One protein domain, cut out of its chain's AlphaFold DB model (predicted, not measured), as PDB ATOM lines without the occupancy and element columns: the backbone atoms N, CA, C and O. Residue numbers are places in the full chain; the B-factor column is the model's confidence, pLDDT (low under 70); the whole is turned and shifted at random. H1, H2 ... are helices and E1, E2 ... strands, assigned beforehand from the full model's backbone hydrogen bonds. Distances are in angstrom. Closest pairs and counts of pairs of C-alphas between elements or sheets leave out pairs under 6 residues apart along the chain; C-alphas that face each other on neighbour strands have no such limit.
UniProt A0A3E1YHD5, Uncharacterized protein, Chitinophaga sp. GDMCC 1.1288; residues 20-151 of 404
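What this domain is: This is residues 20 to 151 of the 404 residues of an uncharacterized protein of Chitinophaga sp. GDMCC 1.1288 (UniProt A0A3E1YHD5). A twisted, curled sheet of five antiparallel strands, in the order E2 E1 E3 E4 E5, has one long helix, H2, packed along one face: two layers. Short H1 sits at one end of the sheet, and E6 with residues 136 to 151 lies off to the side at that end. The 132 printed residues include two named helices and six named strands, in the order H1 E1 E2 H2 E3 E4 E5 E6. The class is mixed, and the whole is compact, with a radius of gyration of the C-alphas of 15.7 A and spans of 42 by 33 by 26 A.

Where its parts are: Find C-alpha 24 at (11.847, -16.048, 36.387); from there E1 runs 32.2 A to residue 35. Look next for E2, residues 44 to 51, E3, residues 73 to 84, 31.5 A, E4, residues 102 to 113, which bends by 60 degrees at residue 110, and E5, residues 118 to 125. H2, residues 54 to 67, begins at (3.990, -10.258, 38.579) and measures 20.1 A. H1 is residues 20 to 23; E6 is residues 133 to 135.

How they stand to each other: Look for N 30 and O 79, 2.9 A, between E1 and E3; N 29 and O 49, 2.8 A, in hairpin E1 and E2; N 80 and O 106, 2.8 A, in hairpin E3 and E4; and N 109 and O 122, 2.9 A, in hairpin E4 and E5. E3 E4 E5 form a meander, each the antiparallel neighbour of the one before. E2, H2 and E3 form a split strand-helix-strand unit, two same-way strands with E1 between them, its crossover right-handed. H2 is on the sheet at a height of 7.7 A, over E1 and E3, along the strands; its closest C-alphas to E3 are Met 61 and Ile 78, 6.0 A. H1 is over E3, its closest C-alphas Leu 23 and Phe 84, 5.2 A. E6 pairs with no named strand and is apart from E5. In H2 every O i to N i+4 pair is within hydrogen-bond range; H1 is too short for one.

The domain as a whole: The farthest C-alphas, Lys 71 and Asp 137, are 45.0 A apart. The printed part has no cut; the link E3 to E4 is long, 17 residues. Confidence is under 70 at residues 37 to 42 and 136 to 149.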
ATOM      1  N   PRO A  20      10.678 -20.837  41.965       84.69
ATOM      2  CA  PRO A  20      10.548 -20.309  40.614       84.69
ATOM      3  C   PRO A  20      10.974 -18.851  40.483       84.69
ATOM      4  O   PRO A  20      11.650 -18.511  39.518       84.69
ATOM      5  N   HIS A  21      10.670 -17.996  41.465       84.19
ATOM      6  CA  HIS A  21      11.045 -16.576  41.437       84.19
ATOM      7  C   HIS A  21      12.561 -16.323  41.283       84.19
ATOM      8  O   HIS A  21      12.974 -15.228  40.900       84.19
ATOM      9  N   GLU A  22      13.427 -17.298  41.579       84.75
ATOM     10  CA  GLU A  22      14.868 -17.173  41.328       84.75
ATOM     11  C   GLU A  22      15.213 -17.313  39.840       84.75
ATOM     12  O   GLU A  22      16.192 -16.724  39.363       84.75
ATOM     13  N   LEU A  23      14.384 -18.064  39.118       88.75
ATOM     14  CA  LEU A  23      14.534 -18.432  37.717       88.75
ATOM     15  C   LEU A  23      13.794 -17.493  36.779       88.75
ATOM     16  O   LEU A  23      14.248 -17.328  35.651       88.75
ATOM     17  N   VAL A  24      12.685 -16.903  37.231       92.12
ATOM     18  CA  VAL A  24      11.847 -16.048  36.387       92.12
ATOM     19  C   VAL A  24      12.648 -14.863  35.853       92.12
ATOM     20  O   VAL A  24      13.319 -14.155  36.607       92.12
ATOM     21  N   ASP A  25      12.566 -14.670  34.542       94.75
ATOM     22  CA  ASP A  25      13.046 -13.485  33.833       94.75
ATOM     23  C   ASP A  25      11.925 -12.448  33.697       94.75
ATOM     24  O   ASP A  25      12.068 -11.293  34.093       94.75
ATOM     25  N   GLN A  26      10.774 -12.890  33.193       96.31
ATOM     26  CA  GLN A  26       9.614 -12.055  32.905       96.31
ATOM     27  C   GLN A  26       8.333 -12.890  32.925       96.31
ATOM     28  O   GLN A  26       8.357 -14.118  32.819       96.31
ATOM     29  N   TYR A  27       7.216 -12.189  33.032       97.81
ATOM     30  CA  TYR A  27       5.867 -12.709  32.949       97.81
ATOM     31  C   TYR A  27       5.233 -12.325  31.619       97.81
ATOM     32  O   TYR A  27       5.404 -11.203  31.132       97.81
ATOM     33  N   ILE A  28       4.501 -13.263  31.035       98.06
ATOM     34  CA  ILE A  28       3.902 -13.159  29.707       98.06
ATOM     35  C   ILE A  28       2.428 -13.490  29.861       98.06
ATOM     36  O   ILE A  28       2.082 -14.534  30.406       98.06
ATOM     37  N   VAL A  29       1.561 -12.595  29.409       98.44
ATOM     38  CA  VAL A  29       0.112 -12.772  29.468       98.44
ATOM     39  C   VAL A  29      -0.369 -13.155  28.085       98.44
ATOM     40  O   VAL A  29      -0.131 -12.433  27.113       98.44
ATOM     41  N   VAL A  30      -1.027 -14.300  27.996       98.00
ATOM     42  CA  VAL A  30      -1.453 -14.900  26.736       98.00
ATOM     43  C   VAL A  30      -2.946 -15.150  26.786       98.00
ATOM     44  O   VAL A  30      -3.475 -15.621  27.786       98.00
ATOM     45  N   ARG A  31      -3.612 -14.829  25.685       96.50
ATOM     46  CA  ARG A  31      -5.014 -15.122  25.427       96.50
ATOM     47  C   ARG A  31      -5.098 -16.321  24.490       96.50
ATOM     48  O   ARG A  31      -4.545 -16.252  23.391       96.50
ATOM     49  N   ASP A  32      -5.811 -17.364  24.899       93.75
ATOM     50  CA  ASP A  32      -6.183 -18.507  24.058       93.75
ATOM     51  C   ASP A  32      -7.701 -18.515  23.849       93.75
ATOM     52  O   ASP A  32      -8.482 -18.522  24.799       93.75
ATOM     53  N   PHE A  33      -8.135 -18.466  22.594       91.38
ATOM     54  CA  PHE A  33      -9.538 -18.320  22.229       91.38
ATOM     55  C   PHE A  33      -9.987 -19.362  21.217       91.38
ATOM     56  O   PHE A  33      -9.424 -19.497  20.130       91.38
ATOM     57  N   GLN A  34     -11.102 -20.025  21.520       86.81
ATOM     58  CA  GLN A  34     -11.769 -20.953  20.617       86.81
ATOM     59  C   GLN A  34     -13.202 -20.474  20.335       86.81
ATOM     60  O   GLN A  34     -14.052 -20.496  21.236       86.81
ATOM     61  N   PRO A  35     -13.524 -20.068  19.095       82.75
ATOM     62  CA  PRO A  35     -14.867 -19.619  18.734       82.75
ATOM     63  C   PRO A  35     -15.886 -20.768  18.718       82.75
ATOM     64  O   PRO A  35     -15.560 -21.936  18.478       82.75
ATOM     65  N   MET A  36     -17.161 -20.438  18.924       75.75
ATOM     66  CA  MET A  36     -18.271 -21.380  18.756       75.75
ATOM     67  C   MET A  36     -18.389 -21.867  17.299       75.75
ATOM     68  O   MET A  36     -18.208 -21.112  16.348       75.75
ATOM     69  N   GLY A  37     -18.743 -23.143  17.111       66.31
ATOM     70  CA  GLY A  37     -19.104 -23.700  15.797       66.31
ATOM     71  C   GLY A  37     -17.948 -24.200  14.921       66.31
ATOM     72  O   GLY A  37     -18.208 -24.848  13.907       66.31
ATOM     73  N   LEU A  38     -16.690 -23.989  15.314       57.50
ATOM     74  CA  LEU A  38     -15.545 -24.637  14.676       57.50
ATOM     75  C   LEU A  38     -15.241 -25.986  15.355       57.50
ATOM     76  O   LEU A  38     -15.099 -26.084  16.572       57.50
ATOM     77  N   ILE A  39     -15.164 -27.046  14.540       53.84
ATOM     78  CA  ILE A  39     -14.604 -28.358  14.925       53.84
ATOM     79  C   ILE A  39     -13.077 -28.358  14.700       53.84
ATOM     80  O   ILE A  39     -12.405 -29.320  15.059       53.84
ATOM     81  N   SER A  40     -12.508 -27.299  14.103       53.78
ATOM     82  CA  SER A  40     -11.056 -27.208  13.936       53.78
ATOM     83  C   SER A  40     -10.382 -27.227  15.303       53.78
ATOM     84  O   SER A  40     -10.732 -26.444  16.179       53.78
ATOM     85  N   GLU A  41      -9.412 -28.121  15.457       55.94
ATOM     86  CA  GLU A  41      -8.733 -28.452  16.716       55.94
ATOM     87  C   GLU A  41      -7.888 -27.310  17.319       55.94
ATOM     88  O   GLU A  41      -7.256 -27.526  18.348       55.94
ATOM     89  N   TYR A  42      -7.834 -26.127  16.695       65.62
ATOM     90  CA  TYR A  42      -6.875 -25.071  17.032       65.62
ATOM     91  C   TYR A  42      -7.577 -23.719  17.204       65.62
ATOM     92  O   TYR A  42      -8.257 -23.252  16.283       65.62
ATOM     93  N   GLY A  43      -7.429 -23.133  18.395       76.50
ATOM     94  CA  GLY A  43      -7.833 -21.764  18.722       76.50
ATOM     95  C   GLY A  43      -6.835 -20.713  18.228       76.50
ATOM     96  O   GLY A  43      -5.852 -21.026  17.555       76.50
ATOM     97  N   GLU A  44      -7.102 -19.452  18.553       89.50
ATOM     98  CA  GLU A  44      -6.175 -18.334  18.384       89.50
ATOM     99  C   GLU A  44      -5.422 -18.094  19.694       89.50
ATOM    100  O   GLU A  44      -6.033 -17.739  20.701       89.50
ATOM    101  N   ILE A  45      -4.098 -18.248  19.652       92.56
ATOM    102  CA  ILE A  45      -3.195 -17.946  20.765       92.56
ATOM    103  C   ILE A  45      -2.495 -16.623  20.461       92.56
ATOM    104  O   ILE A  45      -1.888 -16.462  19.400       92.56
ATOM    105  N   SER A  46      -2.564 -15.675  21.392       95.38
ATOM    106  CA  SER A  46      -1.971 -14.345  21.233       95.38
ATOM    107  C   SER A  46      -1.349 -13.844  22.533       95.38
ATOM    108  O   SER A  46      -1.957 -13.920  23.596       95.38
ATOM    109  N   GLU A  47      -0.129 -13.313  22.456       97.06
ATOM    110  CA  GLU A  47       0.469 -12.567  23.564       97.06
ATOM    111  C   GLU A  47      -0.191 -11.189  23.659       97.06
ATOM    112  O   GLU A  47      -0.215 -10.434  22.686       97.06
ATOM    113  N   ILE A  48      -0.715 -10.863  24.837       97.81
ATOM    114  CA  ILE A  48      -1.422  -9.607  25.111       97.81
ATOM    115  C   ILE A  48      -0.703  -8.728  26.142       97.81
ATOM    116  O   ILE A  48      -1.066  -7.565  26.318       97.81
ATOM    117  N   GLY A  49       0.335  -9.247  26.803       97.88
ATOM    118  CA  GLY A  49       1.133  -8.487  27.756       97.88
ATOM    119  C   GLY A  49       2.455  -9.160  28.103       97.88
ATOM    120  O   GLY A  49       2.586 -10.379  28.031       97.88
ATOM    121  N   ARG A  50       3.436  -8.348  28.506       97.88
ATOM    122  CA  ARG A  50       4.759  -8.798  28.948       97.88
ATOM    123  C   ARG A  50       5.338  -7.808  29.951       97.88
ATOM    124  O   ARG A  50       5.319  -6.604  29.707       97.88
ATOM    125  N   THR A  51       5.827  -8.302  31.083       97.88
ATOM    126  CA  THR A  51       6.309  -7.467  32.195       97.88
ATOM    127  C   THR A  51       7.249  -8.250  33.106       97.88
ATOM    128  O   THR A  51       7.196  -9.468  33.152       97.88
ATOM    129  N   THR A  52       8.103  -7.573  33.868       95.88
ATOM    130  CA  THR A  52       8.916  -8.201  34.927       95.88
ATOM    131  C   THR A  52       8.242  -8.153  36.301       95.88
ATOM    132  O   THR A  52       8.779  -8.686  37.265       95.88
ATOM    133  N   ASP A  53       7.090  -7.487  36.408       95.25
ATOM    134  CA  ASP A  53       6.304  -7.347  37.637       95.25
ATOM    135  C   ASP A  53       5.100  -8.296  37.589       95.25
ATOM    136  O   ASP A  53       4.215  -8.144  36.742       95.25
ATOM    137  N   LEU A  54       5.067  -9.272  38.502       95.81
ATOM    138  CA  LEU A  54       3.990 -10.258  38.579       95.81
ATOM    139  C   LEU A  54       2.626  -9.598  38.801       95.81
ATOM    140  O   LEU A  54       1.640 -10.011  38.193       95.81
ATOM    141  N   LEU A  55       2.556  -8.552  39.627       96.19
ATOM    142  CA  LEU A  55       1.294  -7.875  39.903       96.19
ATOM    143  C   LEU A  55       0.764  -7.174  38.651       96.19
ATOM    144  O   LEU A  55      -0.438  -7.190  38.394       96.19
ATOM    145  N   GLU A  56       1.650  -6.616  37.824       97.44
ATOM    146  CA  GLU A  56       1.242  -6.034  36.543       97.44
ATOM    147  C   GLU A  56       0.807  -7.108  35.532       97.44
ATOM    148  O   GLU A  56      -0.095  -6.861  34.731       97.44
ATOM    149  N   ALA A  57       1.370  -8.320  35.595       98.25
ATOM    150  CA  ALA A  57       0.906  -9.439  34.774       98.25
ATOM    151  C   ALA A  57      -0.528  -9.850  35.153       98.25
ATOM    152  O   ALA A  57      -1.385  -9.973  34.275       98.25
ATOM    153  N   TYR A  58      -0.828  -9.956  36.453       98.12
ATOM    154  CA  TYR A  58      -2.197 -10.165  36.937       98.12
ATOM    155  C   TYR A  58      -3.131  -9.007  36.561       98.12
ATOM    156  O   TYR A  58      -4.262  -9.241  36.142       98.12
ATOM    157  N   ASN A  59      -2.667  -7.757  36.640       97.69
ATOM    158  CA  ASN A  59      -3.446  -6.584  36.230       97.69
ATOM    159  C   ASN A  59      -3.817  -6.650  34.743       97.69
ATOM    160  O   ASN A  59      -4.957  -6.374  34.368       97.69
ATOM    161  N   CYS A  60      -2.872  -7.054  33.891       98.25
ATOM    162  CA  CYS A  60      -3.115  -7.291  32.472       98.25
ATOM    163  C   CYS A  60      -4.131  -8.426  32.255       98.25
ATOM    164  O   CYS A  60      -5.091  -8.226  31.511       98.25
ATOM    165  N   MET A  61      -3.994  -9.554  32.964       97.94
ATOM    166  CA  MET A  61      -4.958 -10.661  32.915       97.94
ATOM    167  C   MET A  61      -6.371 -10.216  33.320       97.94
ATOM    168  O   MET A  61      -7.333 -10.482  32.599       97.94
ATOM    169  N   PHE A  62      -6.509  -9.481  34.425       97.38
ATOM    170  CA  PHE A  62      -7.799  -8.970  34.890       97.38
ATOM    171  C   PHE A  62      -8.413  -7.981  33.896       97.38
ATOM    172  O   PHE A  62      -9.596  -8.093  33.574       97.38
ATOM    173  N   LYS A  63      -7.626  -7.042  33.358       96.81
ATOM    174  CA  LYS A  63      -8.100  -6.088  32.341       96.81
ATOM    175  C   LYS A  63      -8.576  -6.799  31.082       96.81
ATOM    176  O   LYS A  63      -9.631  -6.445  30.560       96.81
ATOM    177  N   ALA A  64      -7.826  -7.801  30.628       96.00
ATOM    178  CA  ALA A  64      -8.212  -8.616  29.490       96.00
ATOM    179  C   ALA A  64      -9.545  -9.318  29.771       96.00
ATOM    180  O   ALA A  64     -10.497  -9.069  29.039       96.00
ATOM    181  N   LYS A  65      -9.679 -10.035  30.896       94.25
ATOM    182  CA  LYS A  65     -10.917 -10.726  31.309       94.25
ATOM    183  C   LYS A  65     -12.141  -9.807  31.261       94.25
ATOM    184  O   LYS A  65     -13.188 -10.205  30.763       94.25
ATOM    185  N   MET A  66     -12.006  -8.570  31.744       92.19
ATOM    186  CA  MET A  66     -13.102  -7.590  31.751       92.19
ATOM    187  C   MET A  66     -13.445  -7.019  30.367       92.19
ATOM    188  O   MET A  66     -14.529  -6.469  30.187       92.19
ATOM    189  N   SER A  67     -12.530  -7.107  29.401       93.00
ATOM    190  CA  SER A  67     -12.709  -6.565  28.048       93.00
ATOM    191  C   SER A  67     -13.241  -7.574  27.025       93.00
ATOM    192  O   SER A  67     -13.656  -7.172  25.939       93.00
ATOM    193  N   GLU A  68     -13.229  -8.864  27.355       92.56
ATOM    194  CA  GLU A  68     -13.595  -9.941  26.436       92.56
ATOM    195  C   GLU A  68     -15.110 -10.056  26.230       92.56
ATOM    196  O   GLU A  68     -15.893 -10.019  27.181       92.56
ATOM    197  N   ASP A  69     -15.528 -10.262  24.976       89.06
ATOM    198  CA  ASP A  69     -16.904 -10.653  24.658       89.06
ATOM    199  C   ASP A  69     -17.027 -12.177  24.689       89.06
ATOM    200  O   ASP A  69     -16.467 -12.895  23.857       89.06
ATOM    201  N   THR A  70     -17.786 -12.675  25.659       89.06
ATOM    202  CA  THR A  70     -17.933 -14.106  25.911       89.06
ATOM    203  C   THR A  70     -19.148 -14.743  25.226       89.06
ATOM    204  O   THR A  70     -19.387 -15.942  25.381       89.06
ATOM    205  N   LYS A  71     -19.939 -13.984  24.452       85.00
ATOM    206  CA  LYS A  71     -21.203 -14.484  23.871       85.00
ATOM    207  C   LYS A  71     -21.021 -15.611  22.855       85.00
ATOM    208  O   LYS A  71     -21.858 -16.508  22.798       85.00
ATOM    209  N   ASP A  72     -19.928 -15.580  22.095       80.00
ATOM    210  CA  ASP A  72     -19.682 -16.495  20.973       80.00
ATOM    211  C   ASP A  72     -18.413 -17.351  21.157       80.00
ATOM    212  O   ASP A  72     -17.887 -17.921  20.193       80.00
ATOM    213  N   CYS A  73     -17.914 -17.487  22.391       83.00
ATOM    214  CA  CYS A  73     -16.744 -18.314  22.690       83.00
ATOM    215  C   CYS A  73     -17.134 -19.719  23.175       83.00
ATOM    216  O   CYS A  73     -17.973 -19.901  24.063       83.00
ATOM    217  N   ARG A  74     -16.492 -20.743  22.603       84.50
ATOM    218  CA  ARG A  74     -16.569 -22.117  23.113       84.50
ATOM    219  C   ARG A  74     -15.659 -22.292  24.320       84.50
ATOM    220  O   ARG A  74     -16.055 -22.979  25.263       84.50
ATOM    221  N   TYR A  75     -14.479 -21.699  24.243       88.69
ATOM    222  CA  TYR A  75     -13.463 -21.650  25.278       88.69
ATOM    223  C   TYR A  75     -12.697 -20.340  25.107       88.69
ATOM    224  O   TYR A  75     -12.479 -19.884  23.982       88.69
ATOM    225  N   LEU A  76     -12.333 -19.729  26.220       93.31
ATOM    226  CA  LEU A  76     -11.475 -18.560  26.262       93.31
ATOM    227  C   LEU A  76     -10.680 -18.651  27.555       93.31
ATOM    228  O   LEU A  76     -11.276 -18.823  28.615       93.31
ATOM    229  N   SER A  77      -9.367 -18.519  27.478       95.56
ATOM    230  CA  SER A  77      -8.525 -18.381  28.654       95.56
ATOM    231  C   SER A  77      -7.559 -17.222  28.510       95.56
ATOM    232  O   SER A  77      -7.174 -16.813  27.411       95.56
ATOM    233  N   ILE A  78      -7.212 -16.653  29.658       97.56
ATOM    234  CA  ILE A  78      -6.157 -15.663  29.786       97.56
ATOM    235  C   ILE A  78      -5.211 -16.178  30.855       97.56
ATOM    236  O   ILE A  78      -5.600 -16.329  32.014       97.56
ATOM    237  N   SER A  79      -3.982 -16.450  30.450       97.81
ATOM    238  CA  SER A  79      -2.992 -17.144  31.260       97.81
ATOM    239  C   SER A  79      -1.781 -16.255  31.483       97.81
ATOM    240  O   SER A  79      -1.297 -15.597  30.561       97.81
ATOM    241  N   VAL A  80      -1.278 -16.252  32.710       98.25
ATOM    242  CA  VAL A  80       0.012 -15.670  33.068       98.25
ATOM    243  C   VAL A  80       1.036 -16.791  33.043       98.25
ATOM    244  O   VAL A  80       0.897 -17.780  33.754       98.25
ATOM    245  N   PHE A  81       2.084 -16.623  32.252       97.06
ATOM    246  CA  PHE A  81       3.243 -17.500  32.201       97.06
ATOM    247  C   PHE A  81       4.461 -16.784  32.772       97.06
ATOM    248  O   PHE A  81       4.568 -15.565  32.671       97.06
ATOM    249  N   ALA A  82       5.404 -17.535  33.328       95.69
ATOM    250  CA  ALA A  82       6.722 -17.053  33.703       95.69
ATOM    251  C   ALA A  82       7.773 -17.706  32.804       95.69
ATOM    252  O   ALA A  82       7.878 -18.930  32.775       95.69
ATOM    253  N   SER A  83       8.573 -16.913  32.092       94.81
ATOM    254  CA  SER A  83       9.725 -17.430  31.351       94.81
ATOM    255  C   SER A  83      10.952 -17.519  32.249       94.81
ATOM    256  O   SER A  83      11.113 -16.716  33.174       94.81
ATOM    257  N   PHE A  84      11.856 -18.452  31.965       92.19
ATOM    258  CA  PHE A  84      13.094 -18.585  32.738       92.19
ATOM    259  C   PHE A  84      14.263 -17.820  32.121       92.19
ATOM    260  O   PHE A  84      14.381 -17.670  30.906       92.19
ATOM    261  N   LYS A  85      15.168 -17.345  32.981       90.12
ATOM    262  CA  LYS A  85      16.398 -16.649  32.588       90.12
ATOM    263  C   LYS A  85      17.232 -17.510  31.652       90.12
ATOM    264  O   LYS A  85      17.539 -18.661  31.959       90.12
ATOM    265  N   ASN A  86      17.712 -16.887  30.578       88.62
ATOM    266  CA  ASN A  86      18.557 -17.514  29.557       88.62
ATOM    267  C   ASN A  86      17.869 -18.657  28.790       88.62
ATOM    268  O   ASN A  86      18.557 -19.547  28.287       88.62
ATOM    269  N   MET A  87      16.538 -18.646  28.710       88.56
ATOM    270  CA  MET A  87      15.761 -19.590  27.910       88.56
ATOM    271  C   MET A  87      14.774 -18.823  27.032       88.56
ATOM    272  O   MET A  87      14.137 -17.875  27.487       88.56
ATOM    273  N   ASP A  88      14.658 -19.227  25.768       90.12
ATOM    274  CA  ASP A  88      13.661 -18.666  24.860       90.12
ATOM    275  C   ASP A  88      12.292 -19.241  25.223       90.12
ATOM    276  O   ASP A  88      12.105 -20.454  25.193       90.12
ATOM    277  N   PHE A  89      11.348 -18.379  25.599       92.81
ATOM    278  CA  PHE A  89       9.991 -18.798  25.936       92.81
ATOM    279  C   PHE A  89       9.235 -19.268  24.693       92.81
ATOM    280  O   PHE A  89       9.161 -18.535  23.704       92.81
ATOM    281  N   GLU A  90       8.627 -20.449  24.763       92.62
ATOM    282  CA  GLU A  90       7.855 -21.018  23.663       92.62
ATOM    283  C   GLU A  90       6.587 -21.697  24.197       92.62
ATOM    284  O   GLU A  90       6.615 -22.398  25.212       92.62
ATOM    285  N   LEU A  91       5.475 -21.484  23.491       92.31
ATOM    286  CA  LEU A  91       4.215 -22.188  23.701       92.31
ATOM    287  C   LEU A  91       3.948 -23.113  22.521       92.31
ATOM    288  O   LEU A  91       4.238 -22.768  21.372       92.31
ATOM    289  N   ASP A  92       3.364 -24.270  22.801       90.25
ATOM    290  CA  ASP A  92       2.865 -25.142  21.756       90.25
ATOM    291  C   ASP A  92       1.493 -24.669  21.236       90.25
ATOM    292  O   ASP A  92       0.941 -23.640  21.631       90.25
ATOM    293  N   LYS A  93       0.923 -25.431  20.302       86.25
ATOM    294  CA  LYS A  93      -0.366 -25.109  19.669       86.25
ATOM    295  C   LYS A  93      -1.585 -25.241  20.599       86.25
ATOM    296  O   LYS A  93      -2.692 -24.958  20.147       86.25
ATOM    297  N   TYR A  94      -1.396 -25.708  21.830       86.00
ATOM    298  CA  TYR A  94      -2.409 -25.836  22.879       86.00
ATOM    299  C   TYR A  94      -2.184 -24.833  24.018       86.00
ATOM    300  O   TYR A  94      -2.793 -24.968  25.073       86.00
ATOM    301  N   ALA A  95      -1.314 -23.836  23.804       87.75
ATOM    302  CA  ALA A  95      -0.888 -22.880  24.821       87.75
ATOM    303  C   ALA A  95      -0.205 -23.544  26.033       87.75
ATOM    304  O   ALA A  95      -0.162 -22.963  27.116       87.75
ATOM    305  N   GLU A  96       0.379 -24.732  25.851       88.00
ATOM    306  CA  GLU A  96       1.210 -25.373  26.867       88.00
ATOM    307  C   GLU A  96       2.660 -24.904  26.728       88.00
ATOM    308  O   GLU A  96       3.167 -24.691  25.622       88.00
ATOM    309  N   VAL A  97       3.355 -24.740  27.855       87.94
ATOM    310  CA  VAL A  97       4.768 -24.345  27.841       87.94
ATOM    311  C   VAL A  97       5.610 -25.457  27.225       87.94
ATOM    312  O   VAL A  97       5.580 -26.606  27.668       87.94
ATOM    313  N   VAL A  98       6.417 -25.119  26.219       85.56
ATOM    314  CA  VAL A  98       7.336 -26.077  25.606       85.56
ATOM    315  C   VAL A  98       8.494 -26.339  26.566       85.56
ATOM    316  O   VAL A  98       9.489 -25.611  26.577       85.56
ATOM    317  N   LYS A  99       8.386 -27.421  27.350       77.81
ATOM    318  CA  LYS A  99       9.419 -27.917  28.286       77.81
ATOM    319  C   LYS A  99       9.949 -26.795  29.199       77.81
ATOM    320  O   LYS A  99       9.254 -25.825  29.461       77.81
ATOM    321  N   SER A 100      11.196 -26.900  29.664       76.50
ATOM    322  CA  SER A 100      11.849 -25.970  30.600       76.50
ATOM    323  C   SER A 100      11.936 -24.495  30.193       76.50
ATOM    324  O   SER A 100      12.668 -23.768  30.841       76.50
ATOM    325  N   THR A 101      11.262 -24.019  29.147       85.69
ATOM    326  CA  THR A 101      11.320 -22.611  28.725       85.69
ATOM    327  C   THR A 101      10.581 -21.661  29.680       85.69
ATOM    328  O   THR A 101      10.836 -20.452  29.685       85.69
ATOM    329  N   GLY A 102       9.714 -22.195  30.543       90.75
ATOM    330  CA  GLY A 102       8.991 -21.434  31.553       90.75
ATOM    331  C   GLY A 102       8.037 -22.292  32.382       90.75
ATOM    332  O   GLY A 102       8.211 -23.502  32.506       90.75
ATOM    333  N   MET A 103       7.010 -21.654  32.932       91.75
ATOM    334  CA  MET A 103       5.874 -22.303  33.586       91.75
ATOM    335  C   MET A 103       4.614 -21.456  33.437       91.75
ATOM    336  O   MET A 103       4.697 -20.235  33.302       91.75
ATOM    337  N   ILE A 104       3.450 -22.092  33.496       93.62
ATOM    338  CA  ILE A 104       2.193 -21.380  33.728       93.62
ATOM    339  C   ILE A 104       2.133 -20.966  35.203       93.62
ATOM    340  O   ILE A 104       2.511 -21.733  36.074       93.62
ATOM    341  N   VAL A 105       1.747 -19.731  35.495       95.25
ATOM    342  CA  VAL A 105       1.604 -19.216  36.865       95.25
ATOM    343  C   VAL A 105       0.158 -19.371  37.314       95.25
ATOM    344  O   VAL A 105      -0.127 -19.949  38.360       95.25
ATOM    345  N   SER A 106      -0.756 -18.872  36.492       96.81
ATOM    346  CA  SER A 106      -2.191 -18.936  36.733       96.81
ATOM    347  C   SER A 106      -2.948 -18.707  35.440       96.81
ATOM    348  O   SER A 106      -2.416 -18.084  34.517       96.81
ATOM    349  N   HIS A 107      -4.220 -19.073  35.414       95.81
ATOM    350  CA  HIS A 107      -5.106 -18.721  34.319       95.81
ATOM    351  C   HIS A 107      -6.526 -18.434  34.789       95.81
ATOM    352  O   HIS A 107      -6.985 -18.924  35.820       95.81
ATOM    353  N   MET A 108      -7.222 -17.610  34.010       95.31
ATOM    354  CA  MET A 108      -8.666 -17.451  34.092       95.31
ATOM    355  C   MET A 108      -9.286 -18.066  32.846       95.31
ATOM    356  O   MET A 108      -8.930 -17.659  31.741       95.31
ATOM    357  N   CYS A 109     -10.202 -19.019  32.999       94.19
ATOM    358  CA  CYS A 109     -10.889 -19.674  31.889       94.19
ATOM    359  C   CYS A 109     -12.391 -19.381  31.928       94.19
ATOM    360  O   CYS A 109     -13.007 -19.354  32.986       94.19
ATOM    361  N   TYR A 110     -12.986 -19.138  30.765       93.31
ATOM    362  CA  TYR A 110     -14.424 -19.020  30.586       93.31
ATOM    363  C   TYR A 110     -14.948 -20.284  29.908       93.31
ATOM    364  O   TYR A 110     -14.858 -20.455  28.684       93.31
ATOM    365  N   GLU A 111     -15.501 -21.190  30.710       87.25
ATOM    366  CA  GLU A 111     -15.896 -22.519  30.255       87.25
ATOM    367  C   GLU A 111     -17.304 -22.920  30.695       87.25
ATOM    368  O   GLU A 111     -17.985 -22.211  31.429       87.25
ATOM    369  N   TRP A 112     -17.804 -24.020  30.127       86.19
ATOM    370  CA  TRP A 112     -19.138 -24.535  30.422       86.19
ATOM    371  C   TRP A 112     -19.096 -25.455  31.635       86.19
ATOM    372  O   TRP A 112     -18.500 -26.531  31.573       86.19
ATOM    373  N   HIS A 113     -19.838 -25.100  32.678       83.62
ATOM    374  CA  HIS A 113     -19.955 -25.931  33.866       83.62
ATOM    375  C   HIS A 113     -21.213 -26.794  33.789       83.62
ATOM    376  O   HIS A 113     -22.341 -26.309  33.676       83.62
ATOM    377  N   VAL A 114     -21.018 -28.113  33.853       84.69
ATOM    378  CA  VAL A 114     -22.104 -29.098  33.719       84.69
ATOM    379  C   VAL A 114     -23.109 -28.988  34.865       84.69
ATOM    380  O   VAL A 114     -24.313 -29.133  34.633       84.69
ATOM    381  N   ASP A 115     -22.626 -28.691  36.072       85.56
ATOM    382  CA  ASP A 115     -23.439 -28.658  37.290       85.56
ATOM    383  C   ASP A 115     -24.377 -27.449  37.331       85.56
ATOM    384  O   ASP A 115     -25.561 -27.591  37.640       85.56
ATOM    385  N   THR A 116     -23.881 -26.268  36.957       87.12
ATOM    386  CA  THR A 116     -24.679 -25.032  36.921       87.12
ATOM    387  C   THR A 116     -25.420 -24.844  35.601       87.12
ATOM    388  O   THR A 116     -26.381 -24.079  35.543       87.12
ATOM    389  N   ARG A 117     -25.021 -25.580  34.552       89.31
ATOM    390  CA  ARG A 117     -25.499 -25.417  33.171       89.31
ATOM    391  C   ARG A 117     -25.359 -23.980  32.674       89.31
ATOM    392  O   ARG A 117     -26.242 -23.474  31.980       89.31
ATOM    393  N   ASP A 118     -24.255 -23.347  33.044       89.50
ATOM    394  CA  ASP A 118     -23.918 -21.994  32.632       89.50
ATOM    395  C   ASP A 118     -22.407 -21.856  32.413       89.50
ATOM    396  O   ASP A 118     -21.620 -22.716  32.827       89.50
ATOM    397  N   ARG A 119     -22.005 -20.775  31.745       88.50
ATOM    398  CA  ARG A 119     -20.606 -20.403  31.560       88.50
ATOM    399  C   ARG A 119     -20.223 -19.272  32.492       88.50
ATOM    400  O   ARG A 119     -20.860 -18.220  32.492       88.50
ATOM    401  N   HIS A 120     -19.140 -19.459  33.227       90.25
ATOM    402  CA  HIS A 120     -18.562 -18.411  34.051       90.25
ATOM    403  C   HIS A 120     -17.043 -18.453  33.970       90.25
ATOM    404  O   HIS A 120     -16.459 -19.385  33.423       90.25
ATOM    405  N   TRP A 121     -16.426 -17.376  34.446       92.19
ATOM    406  CA  TRP A 121     -14.985 -17.326  34.613       92.19
ATOM    407  C   TRP A 121     -14.598 -18.119  35.858       92.19
ATOM    408  O   TRP A 121     -15.107 -17.825  36.939       92.19
ATOM    409  N   GLU A 122     -13.667 -19.049  35.713       92.56
ATOM    410  CA  GLU A 122     -12.970 -19.711  36.807       92.56
ATOM    411  C   GLU A 122     -11.517 -19.226  36.839       92.56
ATOM    412  O   GLU A 122     -10.946 -18.874  35.807       92.56
ATOM    413  N   TYR A 123     -10.935 -19.150  38.034       94.88
ATOM    414  CA  TYR A 123      -9.519 -18.857  38.225       94.88
ATOM    415  C   TYR A 123      -8.821 -20.072  38.821       94.88
ATOM    416  O   TYR A 123      -9.292 -20.647  39.804       94.88
ATOM    417  N   LEU A 124      -7.669 -20.405  38.250       94.38
ATOM    418  CA  LEU A 124      -6.822 -21.511  38.662       94.38
ATOM    419  C   LEU A 124      -5.389 -20.997  38.851       94.38
ATOM    420  O   LEU A 124      -4.817 -20.352  37.970       94.38
ATOM    421  N   GLU A 125      -4.819 -21.258  40.030       93.31
ATOM    422  CA  GLU A 125      -3.396 -21.052  40.320       93.31
ATOM    423  C   GLU A 125      -2.659 -22.367  40.046       93.31
ATOM    424  O   GLU A 125      -2.832 -23.333  40.790       93.31
ATOM    425  N   ASP A 126      -1.844 -22.408  38.991       91.62
ATOM    426  CA  ASP A 126      -1.035 -23.585  38.659       91.62
ATOM    427  C   ASP A 126       0.257 -23.602  39.482       91.62
ATOM    428  O   ASP A 126       0.566 -24.575  40.173       91.62
ATOM    429  N   TYR A 127       1.002 -22.492  39.439       90.38
ATOM    430  CA  TYR A 127       2.270 -22.341  40.139       90.38
ATOM    431  C   TYR A 127       2.446 -20.923  40.673       90.38
ATOM    432  O   TYR A 127       2.726 -19.981  39.934       90.38
ATOM    433  N   ASN A 128       2.405 -20.780  41.995       91.19
ATOM    434  CA  ASN A 128       2.822 -19.546  42.649       91.19
ATOM    435  C   ASN A 128       4.364 -19.448  42.652       91.19
ATOM    436  O   ASN A 128       5.018 -20.312  43.246       91.19
ATOM    437  N   PRO A 129       4.977 -18.391  42.079       90.75
ATOM    438  CA  PRO A 129       6.433 -18.285  41.982       90.75
ATOM    439  C   PRO A 129       7.179 -18.213  43.323       90.75
ATOM    440  O   PRO A 129       8.402 -18.410  43.372       90.75
ATOM    441  N   CYS A 130       6.468 -17.912  44.409       90.81
ATOM    442  CA  CYS A 130       7.000 -17.899  45.764       90.81
ATOM    443  C   CYS A 130       6.945 -19.278  46.434       90.81
ATOM    444  O   CYS A 130       7.727 -19.512  47.352       90.81
ATOM    445  N   LYS A 131       6.093 -20.206  45.985       87.38
ATOM    446  CA  LYS A 131       5.986 -21.542  46.587       87.38
ATOM    447  C   LYS A 131       7.062 -22.479  46.013       87.38
ATOM    448  O   LYS A 131       7.340 -22.432  44.813       87.38
ATOM    449  N   PRO A 132       7.702 -23.321  46.847       84.69
ATOM    450  CA  PRO A 132       8.676 -24.285  46.358       84.69
ATOM    451  C   PRO A 132       8.005 -25.333  45.473       84.69
ATOM    452  O   PRO A 132       6.971 -25.899  45.825       84.69
ATOM    453  N   ILE A 133       8.652 -25.653  44.358       82.38
ATOM    454  CA  ILE A 133       8.319 -26.828  43.560       82.38
ATOM    455  C   ILE A 133       9.226 -27.961  44.019       82.38
ATOM    456  O   ILE A 133      10.447 -27.898  43.848       82.38
ATOM    457  N   ILE A 134       8.626 -28.986  44.625       78.19
ATOM    458  CA  ILE A 134       9.352 -30.162  45.101       78.19
ATOM    459  C   ILE A 134       9.671 -31.067  43.910       78.19
ATOM    460  O   ILE A 134       8.783 -31.536  43.201       78.19
ATOM    461  N   ILE A 135      10.953 -31.353  43.730       74.62
ATOM    462  CA  ILE A 135      11.477 -32.288  42.744       74.62
ATOM    463  C   ILE A 135      11.624 -33.646  43.431       74.62
ATOM    464  O   ILE A 135      12.615 -33.909  44.115       74.62
ATOM    465  N   ASN A 136      10.623 -34.510  43.252       61.19
ATOM    466  CA  ASN A 136      10.617 -35.870  43.787       61.19
ATOM    467  C   ASN A 136      10.751 -36.889  42.652       61.19
ATOM    468  O   ASN A 136       9.797 -37.098  41.911       61.19
ATOM    469  N   ASP A 137      11.906 -37.559  42.606       56.69
ATOM    470  CA  ASP A 137      12.256 -38.674  41.713       56.69
ATOM    471  C   ASP A 137      12.210 -38.357  40.192       56.69
ATOM    472  O   ASP A 137      11.129 -38.175  39.629       56.69
ATOM    473  N   PRO A 138      13.365 -38.368  39.490       51.78
ATOM    474  CA  PRO A 138      13.448 -38.315  38.027       51.78
ATOM    475  C   PRO A 138      12.471 -39.189  37.250       51.78
ATOM    476  O   PRO A 138      12.059 -38.816  36.149       51.78
ATOM    477  N   ASP A 139      12.131 -40.344  37.819       49.28
ATOM    478  CA  ASP A 139      11.365 -41.394  37.162       49.28
ATOM    479  C   ASP A 139       9.865 -41.349  37.513       49.28
ATOM    480  O   ASP A 139       9.083 -42.179  37.032       49.28
ATOM    481  N   ASN A 140       9.418 -40.372  38.316       50.25
ATOM    482  CA  ASN A 140       8.006 -40.219  38.653       50.25
ATOM    483  C   ASN A 140       7.218 -39.626  37.474       50.25
ATOM    484  O   ASN A 140       7.304 -38.444  37.147       50.25
ATOM    485  N   TYR A 141       6.409 -40.475  36.840       47.25
ATOM    486  CA  TYR A 141       5.668 -40.184  35.609       47.25
ATOM    487  C   TYR A 141       4.740 -38.957  35.662       47.25
ATOM    488  O   TYR A 141       4.403 -38.446  34.594       47.25
ATOM    489  N   PHE A 142       4.322 -38.507  36.853       45.62
ATOM    490  CA  PHE A 142       3.432 -37.349  37.041       45.62
ATOM    491  C   PHE A 142       4.168 -36.007  37.170       45.62
ATOM    492  O   PHE A 142       3.590 -34.977  36.852       45.62
ATOM    493  N   PHE A 143       5.437 -36.021  37.584       49.22
ATOM    494  CA  PHE A 143       6.308 -34.846  37.676       49.22
ATOM    495  C   PHE A 143       7.566 -35.151  36.882       49.22
ATOM    496  O   PHE A 143       8.655 -35.309  37.434       49.22
ATOM    497  N   ARG A 144       7.409 -35.359  35.572       46.12
ATOM    498  CA  ARG A 144       8.560 -35.705  34.754       46.12
ATOM    499  C   ARG A 144       9.557 -34.539  34.820       46.12
ATOM    500  O   ARG A 144       9.289 -33.447  34.334       46.12
ATOM    501  N   LEU A 145      10.755 -34.820  35.332       46.03
ATOM    502  CA  LEU A 145      11.930 -33.947  35.260       46.03
ATOM    503  C   LEU A 145      12.211 -33.226  33.919       46.03
ATOM    504  O   LEU A 145      12.932 -32.232  33.988       46.03
ATOM    505  N   PRO A 146      11.732 -33.619  32.715       47.94
ATOM    506  CA  PRO A 146      11.810 -32.798  31.505       47.94
ATOM    507  C   PRO A 146      11.435 -31.323  31.656       47.94
ATOM    508  O   PRO A 146      12.007 -30.526  30.916       47.94
ATOM    509  N   ASP A 147      10.572 -30.939  32.599       60.62
ATOM    510  CA  ASP A 147      10.211 -29.524  32.768       60.62
ATOM    511  C   ASP A 147      11.314 -28.721  33.467       60.62
ATOM    512  O   ASP A 147      11.460 -27.528  33.229       60.62
ATOM    513  N   PHE A 148      12.214 -29.370  34.209       67.62
ATOM    514  CA  PHE A 148      13.285 -28.700  34.958       67.62
ATOM    515  C   PHE A 148      14.697 -29.227  34.670       67.62
ATOM    516  O   PHE A 148      15.665 -28.747  35.257       67.62
ATOM    517  N   ALA A 149      14.852 -30.165  33.731       65.50
ATOM    518  CA  ALA A 149      16.133 -30.787  33.384       65.50
ATOM    519  C   ALA A 149      17.205 -29.786  32.913       65.50
ATOM    520  O   ALA A 149      18.396 -30.053  33.056       65.50
ATOM    521  N   ASN A 150      16.791 -28.638  32.369       70.62
ATOM    522  CA  ASN A 150      17.698 -27.592  31.896       70.62
ATOM    523  C   ASN A 150      17.984 -26.503  32.946       70.62
ATOM    524  O   ASN A 150      18.724 -25.562  32.658       70.62
ATOM    525  N   ILE A 151      17.413 -26.596  34.152       75.00
ATOM    526  CA  ILE A 151      17.706 -25.645  35.227       75.00
ATOM    527  C   ILE A 151      19.105 -25.904  35.778       75.00
ATOM    528  O   ILE A 151      19.490 -27.035  36.071       75.00
TER     529      ILE A 151